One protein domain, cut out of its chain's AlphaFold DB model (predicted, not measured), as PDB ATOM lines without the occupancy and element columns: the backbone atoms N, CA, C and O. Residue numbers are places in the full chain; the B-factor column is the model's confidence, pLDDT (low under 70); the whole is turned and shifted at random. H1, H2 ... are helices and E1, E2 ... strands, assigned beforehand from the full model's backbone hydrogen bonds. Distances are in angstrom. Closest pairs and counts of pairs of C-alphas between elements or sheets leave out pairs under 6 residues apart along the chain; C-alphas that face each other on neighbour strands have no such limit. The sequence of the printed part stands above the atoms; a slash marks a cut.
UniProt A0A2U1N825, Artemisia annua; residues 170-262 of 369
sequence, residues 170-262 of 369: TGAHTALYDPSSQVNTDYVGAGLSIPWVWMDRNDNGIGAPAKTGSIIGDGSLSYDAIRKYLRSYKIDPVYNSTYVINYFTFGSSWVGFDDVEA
ATOM      1  N   THR A 170     149.173 231.460 144.543       78.25
ATOM      2  CA  THR A 170     149.547 230.037 144.460       78.25
ATOM      3  C   THR A 170     148.520 229.139 145.141       78.25
ATOM      4  O   THR A 170     147.906 229.513 146.140       78.25
ATOM      5  N   GLY A 171     148.342 227.918 144.630       77.94
ATOM      6  CA  GLY A 171     147.280 227.023 145.086       77.94
ATOM      7  C   GLY A 171     147.683 225.554 145.126       77.94
ATOM      8  O   GLY A 171     148.282 225.027 144.191       77.94
ATOM      9  N   ALA A 172     147.286 224.869 146.198       81.75
ATOM     10  CA  ALA A 172     147.339 223.416 146.292       81.75
ATOM     11  C   ALA A 172     146.220 222.791 145.443       81.75
ATOM     12  O   ALA A 172     145.138 222.483 145.935       81.75
ATOM     13  N   HIS A 173     146.461 222.637 144.139       77.38
ATOM     14  CA  HIS A 173     145.435 222.191 143.186       77.38
ATOM     15  C   HIS A 173     144.950 220.731 143.391       77.38
ATOM     16  O   HIS A 173     143.973 220.333 142.762       77.38
ATOM     17  N   THR A 174     145.594 219.957 144.277       82.19
ATOM     18  CA  THR A 174     145.215 218.594 144.711       82.19
ATOM     19  C   THR A 174     145.200 218.449 146.238       82.19
ATOM     20  O   THR A 174     145.512 217.388 146.777       82.19
ATOM     21  N   ALA A 175     144.901 219.533 146.959       84.38
ATOM     22  CA  ALA A 175     144.849 219.564 148.420       84.38
ATOM     23  C   ALA A 175     144.010 218.416 149.016       84.38
ATOM     24  O   ALA A 175     142.804 218.362 148.780       84.38
ATOM     25  N   LEU A 176     144.609 217.544 149.841       81.88
ATOM     26  CA  LEU A 176     143.828 216.560 150.605       81.88
ATOM     27  C   LEU A 176     142.951 217.273 151.636       81.88
ATOM     28  O   LEU A 176     141.765 216.991 151.733       81.88
ATOM     29  N   TYR A 177     143.527 218.249 152.334       80.38
ATOM     30  CA  TYR A 177     142.824 219.163 153.229       80.38
ATOM     31  C   TYR A 177     143.134 220.600 152.801       80.38
ATOM     32  O   TYR A 177     144.242 220.886 152.355       80.38
ATOM     33  N   ASP A 178     142.186 221.521 152.953       81.38
ATOM     34  CA  ASP A 178     142.430 222.954 152.782       81.38
ATOM     35  C   ASP A 178     141.750 223.700 153.946       81.38
ATOM     36  O   ASP A 178     140.522 223.758 154.000       81.38
ATOM     37  N   PRO A 179     142.504 224.263 154.911       78.75
ATOM     38  CA  PRO A 179     141.920 224.989 156.041       78.75
ATOM     39  C   PRO A 179     141.321 226.351 155.643       78.75
ATOM     40  O   PRO A 179     140.685 226.999 156.469       78.75
ATOM     41  N   SER A 180     141.531 226.801 154.400       73.31
ATOM     42  CA  SER A 180     140.988 228.042 153.837       73.31
ATOM     43  C   SER A 180     139.778 227.828 152.919       73.31
ATOM     44  O   SER A 180     139.135 228.805 152.535       73.31
ATOM     45  N   SER A 181     139.463 226.583 152.534       72.38
ATOM     46  CA  SER A 181     138.446 226.292 151.517       72.38
ATOM     47  C   SER A 181     137.838 224.896 151.641       72.38
ATOM     48  O   SER A 181     138.523 223.911 151.889       72.38
ATOM     49  N   GLN A 182     136.547 224.784 151.333       67.50
ATOM     50  CA  GLN A 182     135.851 223.499 151.177       67.50
ATOM     51  C   GLN A 182     136.247 222.739 149.890       67.50
ATOM     52  O   GLN A 182     135.805 221.615 149.669       67.50
ATOM     53  N   VAL A 183     137.090 223.324 149.033       68.62
ATOM     54  CA  VAL A 183     137.590 222.693 147.802       68.62
ATOM     55  C   VAL A 183     138.859 221.878 148.098       68.62
ATOM     56  O   VAL A 183     139.973 222.313 147.812       68.62
ATOM     57  N   ASN A 184     138.683 220.705 148.712       62.16
ATOM     58  CA  ASN A 184     139.752 219.753 149.044       62.16
ATOM     59  C   ASN A 184     139.236 218.299 149.056       62.16
ATOM     60  O   ASN A 184     138.031 218.076 149.168       62.16
ATOM     61  N   THR A 185     140.125 217.307 148.945       64.50
ATOM     62  CA  THR A 185     139.751 215.888 148.788       64.50
ATOM     63  C   THR A 185     139.025 215.295 150.006       64.50
ATOM     64  O   THR A 185     138.180 214.419 149.825       64.50
ATOM     65  N   ASP A 186     139.305 215.749 151.231       63.19
ATOM     66  CA  ASP A 186     138.669 215.247 152.458       63.19
ATOM     67  C   ASP A 186     137.203 215.670 152.570       63.19
ATOM     68  O   ASP A 186     136.344 214.839 152.868       63.19
ATOM     69  N   TYR A 187     136.906 216.927 152.233       52.88
ATOM     70  CA  TYR A 187     135.545 217.463 152.231       52.88
ATOM     71  C   TYR A 187     134.664 216.875 151.110       52.88
ATOM     72  O   TYR A 187     133.442 216.854 151.243       52.88
ATOM     73  N   VAL A 188     135.264 216.394 150.008       50.81
ATOM     74  CA  VAL A 188     134.529 215.985 148.786       50.81
ATOM     75  C   VAL A 188     134.586 214.483 148.458       50.81
ATOM     76  O   VAL A 188     133.706 213.988 147.763       50.81
ATOM     77  N   GLY A 189     135.551 213.727 149.001       46.00
ATOM     78  CA  GLY A 189     135.359 212.300 149.294       46.00
ATOM     79  C   GLY A 189     136.244 211.232 148.625       46.00
ATOM     80  O   GLY A 189     136.153 210.099 149.082       46.00
ATOM     81  N   ALA A 190     137.093 211.502 147.616       37.06
ATOM     82  CA  ALA A 190     138.056 210.516 147.048       37.06
ATOM     83  C   ALA A 190     139.006 211.111 145.981       37.06
ATOM     84  O   ALA A 190     138.578 212.041 145.312       37.06
ATOM     85  N   GLY A 191     140.192 210.504 145.730       38.06
ATOM     86  CA  GLY A 191     141.041 210.583 144.494       38.06
ATOM     87  C   GLY A 191     142.169 211.658 144.420       38.06
ATOM     88  O   GLY A 191     142.280 212.444 145.352       38.06
ATOM     89  N   LEU A 192     143.036 211.650 143.368       33.06
ATOM     90  CA  LEU A 192     144.365 212.343 143.297       33.06
ATOM     91  C   LEU A 192     144.888 212.701 141.864       33.06
ATOM     92  O   LEU A 192     144.648 211.911 140.953       33.06
ATOM     93  N   SER A 193     145.673 213.797 141.670       37.03
ATOM     94  CA  SER A 193     146.699 214.002 140.581       37.03
ATOM     95  C   SER A 193     147.687 215.215 140.798       37.03
ATOM     96  O   SER A 193     148.087 215.417 141.942       37.03
ATOM     97  N   ILE A 194     148.178 215.944 139.753       31.69
ATOM     98  CA  ILE A 194     149.364 216.884 139.664       31.69
ATOM     99  C   ILE A 194     149.290 217.795 138.365       31.69
ATOM    100  O   ILE A 194     148.756 217.219 137.413       31.69
ATOM    101  N   PRO A 195     149.856 219.043 138.117       43.25
ATOM    102  CA  PRO A 195     150.295 220.306 138.842       43.25
ATOM    103  C   PRO A 195     149.473 221.610 138.384       43.25
ATOM    104  O   PRO A 195     148.400 221.388 137.838       43.25
ATOM    105  N   TRP A 196     149.692 222.971 138.459       45.88
ATOM    106  CA  TRP A 196     150.705 224.081 138.713       45.88
ATOM    107  C   TRP A 196     150.021 225.477 139.032       45.88
ATOM    108  O   TRP A 196     148.901 225.677 138.568       45.88
ATOM    109  N   VAL A 197     150.724 226.506 139.603       32.31
ATOM    110  CA  VAL A 197     150.442 228.000 139.497       32.31
ATOM    111  C   VAL A 197     151.740 228.876 139.636       32.31
ATOM    112  O   VAL A 197     152.699 228.409 140.227       32.31
ATOM    113  N   TRP A 198     151.813 230.126 139.120       38.41
ATOM    114  CA  TRP A 198     152.973 231.080 139.196       38.41
ATOM    115  C   TRP A 198     153.046 231.960 140.483       38.41
ATOM    116  O   TRP A 198     152.228 231.761 141.369       38.41
ATOM    117  N   MET A 199     154.015 232.901 140.627       32.75
ATOM    118  CA  MET A 199     154.332 233.594 141.910       32.75
ATOM    119  C   MET A 199     155.068 234.970 141.802       32.75
ATOM    120  O   MET A 199     155.668 235.274 140.772       32.75
ATOM    121  N   ASP A 200     155.038 235.796 142.867       33.91
ATOM    122  CA  ASP A 200     155.854 237.020 143.089       33.91
ATOM    123  C   ASP A 200     156.895 236.844 144.236       33.91
ATOM    124  O   ASP A 200     156.881 235.867 144.974       33.91
ATOM    125  N   ARG A 201     157.871 237.749 144.368       44.91
ATOM    126  CA  ARG A 201     159.248 237.401 144.785       44.91
ATOM    127  C   ARG A 201     159.564 237.249 146.286       44.91
ATOM    128  O   ARG A 201     160.697 236.883 146.592       44.91
ATOM    129  N   ASN A 202     158.637 237.555 147.197       52.50
ATOM    130  CA  ASN A 202     158.933 237.710 148.639       52.50
ATOM    131  C   ASN A 202     158.192 236.737 149.577       52.50
ATOM    132  O   ASN A 202     158.527 236.678 150.758       52.50
ATOM    133  N   ASP A 203     157.211 235.990 149.078       63.91
ATOM    134  CA  ASP A 203     156.498 234.936 149.805       63.91
ATOM    135  C   ASP A 203     156.446 233.721 148.875       63.91
ATOM    136  O   ASP A 203     156.125 233.880 147.698       63.91
ATOM    137  N   ASN A 204     156.828 232.540 149.372       70.81
ATOM    138  CA  ASN A 204     156.883 231.304 148.590       70.81
ATOM    139  C   ASN A 204     155.866 230.228 149.014       70.81
ATOM    140  O   ASN A 204     155.923 229.107 148.503       70.81
ATOM    141  N   GLY A 205     154.934 230.556 149.916       80.62
ATOM    142  CA  GLY A 205     153.928 229.627 150.429       80.62
ATOM    143  C   GLY A 205     152.803 229.267 149.448       80.62
ATOM    144  O   GLY A 205     152.783 229.662 148.280       80.62
ATOM    145  N   ILE A 206     151.824 228.509 149.952       81.81
ATOM    146  CA  ILE A 206     150.505 228.324 149.322       81.81
ATOM    147  C   ILE A 206     149.628 229.518 149.725       81.81
ATOM    148  O   ILE A 206     149.599 229.874 150.901       81.81
ATOM    149  N   GLY A 207     148.907 230.117 148.774       77.56
ATOM    150  CA  GLY A 207     148.126 231.342 148.986       77.56
ATOM    151  C   GLY A 207     148.940 232.637 148.869       77.56
ATOM    152  O   GLY A 207     148.410 233.715 149.128       77.56
ATOM    153  N   ALA A 208     150.207 232.546 148.463       79.00
ATOM    154  CA  ALA A 208     151.095 233.685 148.257       79.00
ATOM    155  C   ALA A 208     150.806 234.386 146.908       79.00
ATOM    156  O   ALA A 208     150.389 233.710 145.962       79.00
ATOM    157  N   PRO A 209     151.024 235.712 146.770       76.94
ATOM    158  CA  PRO A 209     150.694 236.452 145.551       76.94
ATOM    159  C   PRO A 209     151.374 235.930 144.276       76.94
ATOM    160  O   PRO A 209     152.556 235.587 144.263       76.94
ATOM    161  N   ALA A 210     150.624 235.945 143.178       71.81
ATOM    162  CA  ALA A 210     150.999 235.424 141.871       71.81
ATOM    163  C   ALA A 210     150.621 236.374 140.730       71.81
ATOM    164  O   ALA A 210     149.758 237.241 140.860       71.81
ATOM    165  N   LYS A 211     151.251 236.164 139.570       65.31
ATOM    166  CA  LYS A 211     150.874 236.778 138.289       65.31
ATOM    167  C   LYS A 211     150.708 235.668 137.262       65.31
ATOM    168  O   LYS A 211     151.531 234.757 137.201       65.31
ATOM    169  N   THR A 212     149.655 235.734 136.455       55.69
ATOM    170  CA  THR A 212     149.355 234.696 135.462       55.69
ATOM    171  C   THR A 212     150.399 234.652 134.353       55.69
ATOM    172  O   THR A 212     150.591 235.627 133.627       55.69
ATOM    173  N   GLY A 213     151.022 233.488 134.194       52.09
ATOM    174  CA  GLY A 213     151.991 233.171 133.153       52.09
ATOM    175  C   GLY A 213     152.205 231.660 133.075       52.09
ATOM    176  O   GLY A 213     151.661 230.905 133.882       52.09
ATOM    177  N   SER A 214     152.989 231.213 132.097       51.44
ATOM    178  CA  SER A 214     153.482 229.837 132.028       51.44
ATOM    179  C   SER A 214     154.864 229.805 131.377       51.44
ATOM    180  O   SER A 214     155.182 230.663 130.556       51.44
ATOM    181  N   ILE A 215     155.663 228.794 131.722       50.88
ATOM    182  CA  ILE A 215     156.898 228.460 131.001       50.88
ATOM    183  C   ILE A 215     156.551 227.752 129.675       50.88
ATOM    184  O   ILE A 215     157.216 227.971 128.666       50.88
ATOM    185  N   ILE A 216     155.500 226.918 129.666       52.97
ATOM    186  CA  ILE A 216     155.052 226.124 128.511       52.97
ATOM    187  C   ILE A 216     153.517 226.040 128.494       52.97
ATOM    188  O   ILE A 216     152.893 225.706 129.501       52.97
ATOM    189  N   GLY A 217     152.902 226.294 127.336       62.59
ATOM    190  CA  GLY A 217     151.508 225.926 127.063       62.59
ATOM    191  C   GLY A 217     150.494 226.454 128.083       62.59
ATOM    192  O   GLY A 217     150.259 227.657 128.173       62.59
ATOM    193  N   ASP A 218     149.853 225.545 128.818       63.97
ATOM    194  CA  ASP A 218     148.823 225.868 129.807       63.97
ATOM    195  C   ASP A 218     149.309 225.965 131.257       63.97
ATOM    196  O   ASP A 218     148.545 226.450 132.093       63.97
ATOM    197  N   GLY A 219     150.549 225.569 131.538       67.25
ATOM    198  CA  GLY A 219     151.107 225.478 132.887       67.25
ATOM    199  C   GLY A 219     151.591 224.075 133.234       67.25
ATOM    200  O   GLY A 219     152.564 223.961 133.962       67.25
ATOM    201  N   SER A 220     150.961 223.023 132.705       72.81
ATOM    202  CA  SER A 220     151.226 221.636 133.100       72.81
ATOM    203  C   SER A 220     152.652 221.151 132.768       72.81
ATOM    204  O   SER A 220     153.209 221.471 131.720       72.81
ATOM    205  N   LEU A 221     153.229 220.331 133.659       77.25
ATOM    206  CA  LEU A 221     154.407 219.482 133.414       77.25
ATOM    207  C   LEU A 221     154.128 218.073 133.960       77.25
ATOM    208  O   LEU A 221     153.363 217.920 134.912       77.25
ATOM    209  N   SER A 222     154.795 217.050 133.419       81.31
ATOM    210  CA  SER A 222     154.799 215.708 134.015       81.31
ATOM    211  C   SER A 222     155.630 215.649 135.304       81.31
ATOM    212  O   SER A 222     156.527 216.470 135.529       81.31
ATOM    213  N   TYR A 223     155.384 214.637 136.138       83.75
ATOM    214  CA  TYR A 223     156.212 214.379 137.316       83.75
ATOM    215  C   TYR A 223     157.639 213.950 136.918       83.75
ATOM    216  O   TYR A 223     158.597 214.395 137.544       83.75
ATOM    217  N   ASP A 224     157.830 213.223 135.808       84.56
ATOM    218  CA  ASP A 224     159.162 213.017 135.209       84.56
ATOM    219  C   ASP A 224     159.905 214.335 134.916       84.56
ATOM    220  O   ASP A 224     161.065 214.492 135.319       84.56
ATOM    221  N   ALA A 225     159.236 215.311 134.291       85.06
ATOM    222  CA  ALA A 225     159.828 216.618 134.042       85.06
ATOM    223  C   ALA A 225     160.177 217.324 135.364       85.06
ATOM    224  O   ALA A 225     161.301 217.800 135.516       85.06
ATOM    225  N   ILE A 226     159.280 217.315 136.357       88.12
ATOM    226  CA  ILE A 226     159.545 217.852 137.704       88.12
ATOM    227  C   ILE A 226     160.788 217.202 138.332       88.12
ATOM    228  O   ILE A 226     161.716 217.909 138.724       88.12
ATOM    229  N   ARG A 227     160.882 215.868 138.358       91.19
ATOM    230  CA  ARG A 227     162.040 215.156 138.927       91.19
ATOM    231  C   ARG A 227     163.335 215.437 138.156       91.19
ATOM    232  O   ARG A 227     164.413 215.418 138.750       91.19
ATOM    233  N   LYS A 228     163.273 215.734 136.853       90.00
ATOM    234  CA  LYS A 228     164.420 216.249 136.080       90.00
ATOM    235  C   LYS A 228     164.800 217.677 136.484       90.00
ATOM    236  O   LYS A 228     165.977 217.904 136.745       90.00
ATOM    237  N   TYR A 229     163.845 218.600 136.612       88.12
ATOM    238  CA  TYR A 229     164.104 219.971 137.078       88.12
ATOM    239  C   TYR A 229     164.749 219.994 138.472       88.12
ATOM    240  O   TYR A 229     165.808 220.603 138.632       88.12
ATOM    241  N   LEU A 230     164.176 219.278 139.448       91.81
ATOM    242  CA  LEU A 230     164.700 219.204 140.818       91.81
ATOM    243  C   LEU A 230     166.163 218.726 140.849       91.81
ATOM    244  O   LEU A 230     167.003 219.347 141.497       91.81
ATOM    245  N   ARG A 231     166.506 217.677 140.083       94.38
ATOM    246  CA  ARG A 231     167.891 217.175 139.971       94.38
ATOM    247  C   ARG A 231     168.835 218.159 139.286       94.38
ATOM    248  O   ARG A 231     169.908 218.426 139.820       94.38
ATOM    249  N   SER A 232     168.458 218.686 138.120       93.56
ATOM    250  CA  SER A 232     169.327 219.554 137.311       93.56
ATOM    251  C   SER A 232     169.690 220.854 138.025       93.56
ATOM    252  O   SER A 232     170.821 221.322 137.905       93.56
ATOM    253  N   TYR A 233     168.755 221.415 138.795       91.50
ATOM    254  CA  TYR A 233     168.948 222.671 139.525       91.50
ATOM    255  C   TYR A 233     169.248 222.486 141.021       91.50
ATOM    256  O   TYR A 233     169.445 223.482 141.711       91.50
ATOM    257  N   LYS A 234     169.333 221.237 141.508       94.81
ATOM    258  CA  LYS A 234     169.561 220.875 142.922       94.81
ATOM    259  C   LYS A 234     168.580 221.576 143.869       94.81
ATOM    260  O   LYS A 234     168.981 222.240 144.822       94.81
ATOM    261  N   ILE A 235     167.295 221.448 143.555       92.25
ATOM    262  CA  ILE A 235     166.195 222.015 144.335       92.25
ATOM    263  C   ILE A 235     165.615 220.910 145.215       92.25
ATOM    264  O   ILE A 235     165.176 219.882 144.696       92.25
ATOM    265  N   ASP A 236     165.564 221.149 146.521       92.69
ATOM    266  CA  ASP A 236     164.804 220.324 147.457       92.69
ATOM    267  C   ASP A 236     163.351 220.841 147.521       92.69
ATOM    268  O   ASP A 236     163.141 222.022 147.816       92.69
ATOM    269  N   PRO A 237     162.331 220.015 147.217       94.00
ATOM    270  CA  PRO A 237     160.935 220.430 147.305       94.00
ATOM    271  C   PRO A 237     160.453 220.469 148.763       94.00
ATOM    272  O   PRO A 237     160.815 219.634 149.590       94.00
ATOM    273  N   VAL A 238     159.564 221.412 149.066       94.50
ATOM    274  CA  VAL A 238     158.894 221.533 150.363       94.50
ATOM    275  C   VAL A 238     157.657 220.639 150.376       94.50
ATOM    276  O   VAL A 238     156.714 220.867 149.622       94.50
ATOM    277  N   TYR A 239     157.620 219.645 151.263       94.50
ATOM    278  CA  TYR A 239     156.379 218.940 151.589       94.50
ATOM    279  C   TYR A 239     155.529 219.782 152.547       94.50
ATOM    280  O   TYR A 239     155.992 220.173 153.619       94.50
ATOM    281  N   ASN A 240     154.273 220.046 152.185       92.88
ATOM    282  CA  ASN A 240     153.310 220.714 153.048       92.88
ATOM    283  C   ASN A 240     152.330 219.688 153.636       92.88
ATOM    284  O   ASN A 240     151.419 219.224 152.953       92.88
ATOM    285  N   SER A 241     152.490 219.366 154.920       92.56
ATOM    286  CA  SER A 241     151.633 218.409 155.633       92.56
ATOM    287  C   SER A 241     150.207 218.905 155.895       92.56
ATOM    288  O   SER A 241     149.322 218.076 156.075       92.56
ATOM    289  N   THR A 242     149.963 220.219 155.893       89.38
ATOM    290  CA  THR A 242     148.620 220.797 156.073       89.38
ATOM    291  C   THR A 242     147.740 220.561 154.848       89.38
ATOM    292  O   THR A 242     146.558 220.283 154.999       89.38
ATOM    293  N   TYR A 243     148.317 220.644 153.643       87.25
ATOM    294  CA  TYR A 243     147.602 220.427 152.377       87.25
ATOM    295  C   TYR A 243     147.836 219.031 151.767       87.25
ATOM    296  O   TYR A 243     147.104 218.618 150.869       87.25
ATOM    297  N   VAL A 244     148.844 218.298 152.258       91.75
ATOM    298  CA  VAL A 244     149.330 217.005 151.738       91.75
ATOM    299  C   VAL A 244     149.658 217.100 150.244       91.75
ATOM    300  O   VAL A 244     149.093 216.413 149.394       91.75
ATOM    301  N   ILE A 245     150.568 218.023 149.944       90.69
ATOM    302  CA  ILE A 245     151.091 218.319 148.608       90.69
ATOM    303  C   ILE A 245     152.556 218.757 148.743       90.69
ATOM    304  O   ILE A 245     152.949 219.326 149.765       90.69
ATOM    305  N   ASN A 246     153.365 218.523 147.720       92.75
ATOM    306  CA  ASN A 246     154.716 219.060 147.603       92.75
ATOM    307  C   ASN A 246     154.710 220.345 146.766       92.75
ATOM    308  O   ASN A 246     153.866 220.547 145.890       92.75
ATOM    309  N   TYR A 247     155.679 221.226 147.003       92.00
ATOM    310  CA  TYR A 247     155.929 222.341 146.100       92.00
ATOM    311  C   TYR A 247     157.398 222.747 146.017       92.00
ATOM    312  O   TYR A 247     158.197 222.429 146.893       92.00
ATOM    313  N   PHE A 248     157.773 223.470 144.962       90.12
ATOM    314  CA  PHE A 248     159.069 224.150 144.890       90.12
ATOM    315  C   PHE A 248     158.979 225.477 144.133       90.12
ATOM    316  O   PHE A 248     158.003 225.739 143.429       90.12
ATOM    317  N   THR A 249     160.011 226.310 144.265       85.81
ATOM    318  CA  THR A 249     160.175 227.540 143.484       85.81
ATOM    319  C   THR A 249     161.463 227.516 142.671       85.81
ATOM    320  O   THR A 249     162.506 227.051 143.129       85.81
ATOM    321  N   PHE A 250     161.402 228.049 141.452       80.44
ATOM    322  CA  PHE A 250     162.564 228.277 140.599       80.44
ATOM    323  C   PHE A 250     162.416 229.615 139.867       80.44
ATOM    324  O   PHE A 250     161.471 229.825 139.109       80.44
ATOM    325  N   GLY A 251     163.347 230.546 140.099       79.00
ATOM    326  CA  GLY A 251     163.279 231.897 139.534       79.00
ATOM    327  C   GLY A 251     162.068 232.686 140.047       79.00
ATOM    328  O   GLY A 251     162.079 233.166 141.175       79.00
ATOM    329  N   SER A 252     161.046 232.842 139.200       75.38
ATOM    330  CA  SER A 252     159.743 233.458 139.520       75.38
ATOM    331  C   SER A 252     158.568 232.485 139.350       75.38
ATOM    332  O   SER A 252     157.412 232.897 139.291       75.38
ATOM    333  N   SER A 253     158.857 231.194 139.202       76.88
ATOM    334  CA  SER A 253     157.865 230.147 138.989       76.88
ATOM    335  C   SER A 253     157.725 229.295 140.248       76.88
ATOM    336  O   SER A 253     158.726 228.893 140.839       76.88
ATOM    337  N   TRP A 254     156.484 229.016 140.640       82.69
ATOM    338  CA  TRP A 254     156.128 228.088 141.714       82.69
ATOM    339  C   TRP A 254     155.531 226.821 141.101       82.69
ATOM    340  O   TRP A 254     155.013 226.853 139.987       82.69
ATOM    341  N   VAL A 255     155.649 225.694 141.793       83.44
ATOM    342  CA  VAL A 255     155.258 224.378 141.282       83.44
ATOM    343  C   VAL A 255     154.583 223.611 142.403       83.44
ATOM    344  O   VAL A 255     155.271 223.241 143.341       83.44
ATOM    345  N   GLY A 256     153.279 223.354 142.317       85.56
ATOM    346  CA  GLY A 256     152.563 222.461 143.236       85.56
ATOM    347  C   GLY A 256     152.367 221.095 142.589       85.56
ATOM    348  O   GLY A 256     151.979 221.048 141.427       85.56
ATOM    349  N   PHE A 257     152.669 220.006 143.296       87.81
ATOM    350  CA  PHE A 257     152.638 218.636 142.773       87.81
ATOM    351  C   PHE A 257     152.603 217.606 143.911       87.81
ATOM    352  O   PHE A 257     152.933 217.936 145.043       87.81
ATOM    353  N   ASP A 258     152.276 216.347 143.633       88.12
ATOM    354  CA  ASP A 258     152.449 215.264 144.607       88.12
ATOM    355  C   ASP A 258     153.793 214.556 144.388       88.12
ATOM    356  O   ASP A 258     154.070 214.051 143.300       88.12
ATOM    357  N   ASP A 259     154.625 214.496 145.431       93.06
ATOM    358  CA  ASP A 259     155.782 213.599 145.493       93.06
ATOM    359  C   ASP A 259     155.427 212.332 146.302       93.06
ATOM    360  O   ASP A 259     154.285 212.102 146.721       93.06
ATOM    361  N   VAL A 260     156.419 211.473 146.512       91.50
ATOM    362  CA  VAL A 260     156.305 210.141 147.109       91.50
ATOM    363  C   VAL A 260     155.610 210.137 148.480       91.50
ATOM    364  O   VAL A 260     154.821 209.230 148.758       91.50
ATOM    365  N   GLU A 261     155.871 211.111 149.353       92.12
ATOM    366  CA  GLU A 261     155.211 211.237 150.657       92.12
ATOM    367  C   GLU A 261     153.750 211.698 150.564       92.12
ATOM    368  O   GLU A 261     152.912 211.146 151.283       92.12
ATOM    369  N   ALA A 262     153.419 212.620 149.653       88.81
ATOM    370  CA  ALA A 262     152.044 213.068 149.438       88.81
ATOM    371  C   ALA A 262     151.172 211.914 148.922       88.81
ATOM    372  O   ALA A 262     150.150 211.603 149.536       88.81
TER     373      ALA A 262
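AT A GLANCE: This is residues 170 to 262 of the 369 residues of a protein of Artemisia annua (UniProt A0A2U1N825). With little regular structure, the domain is mostly long loops about a small meander, E1 E2 E3, each strand the antiparallel neighbour of the one before; H2 only grazes this sheet, and tiny H1 lies far off toward the opposite end. The 93 printed residues run H1 H2 E1 E2 E3, mixed, with 29 in named elements. The whole is compact, radius of gyration of the C-alphas 12.8 A, spanning 36 by 26 by 24 A.

HOW THE PARTS SIT: Inner strand E2, residues 245 to 250, forms hairpins with E1, 238 to 240 (N 238 and O 247, 2.8 A), and E3, 253 to 257 (N 248 and O 255, 3.0 A). H2, residues 223 to 233, has every O i to N i+4 pair within hydrogen-bond range; C-alphas 223 and 257 are its closest to E3, 7.8 A. H1, residues 185 to 188, too short for such pairs, is apart from H2.

IN THESE COORDINATES: E2 measures 17.2 A, H2 15.4 A, E3 13.2 A, E1 6.2 A, H1 5.2 A. C-alpha 185 is at (139.751, 215.888, 148.788), C-alpha 257 at (152.638, 218.636, 142.773).

THE WHOLE: C-alphas 187 and 232 are farthest apart, 37.0 A. The printed part has no cut; H1 to H2 is a long link. Residues 182 to 203 and 211 to 219 are under 70.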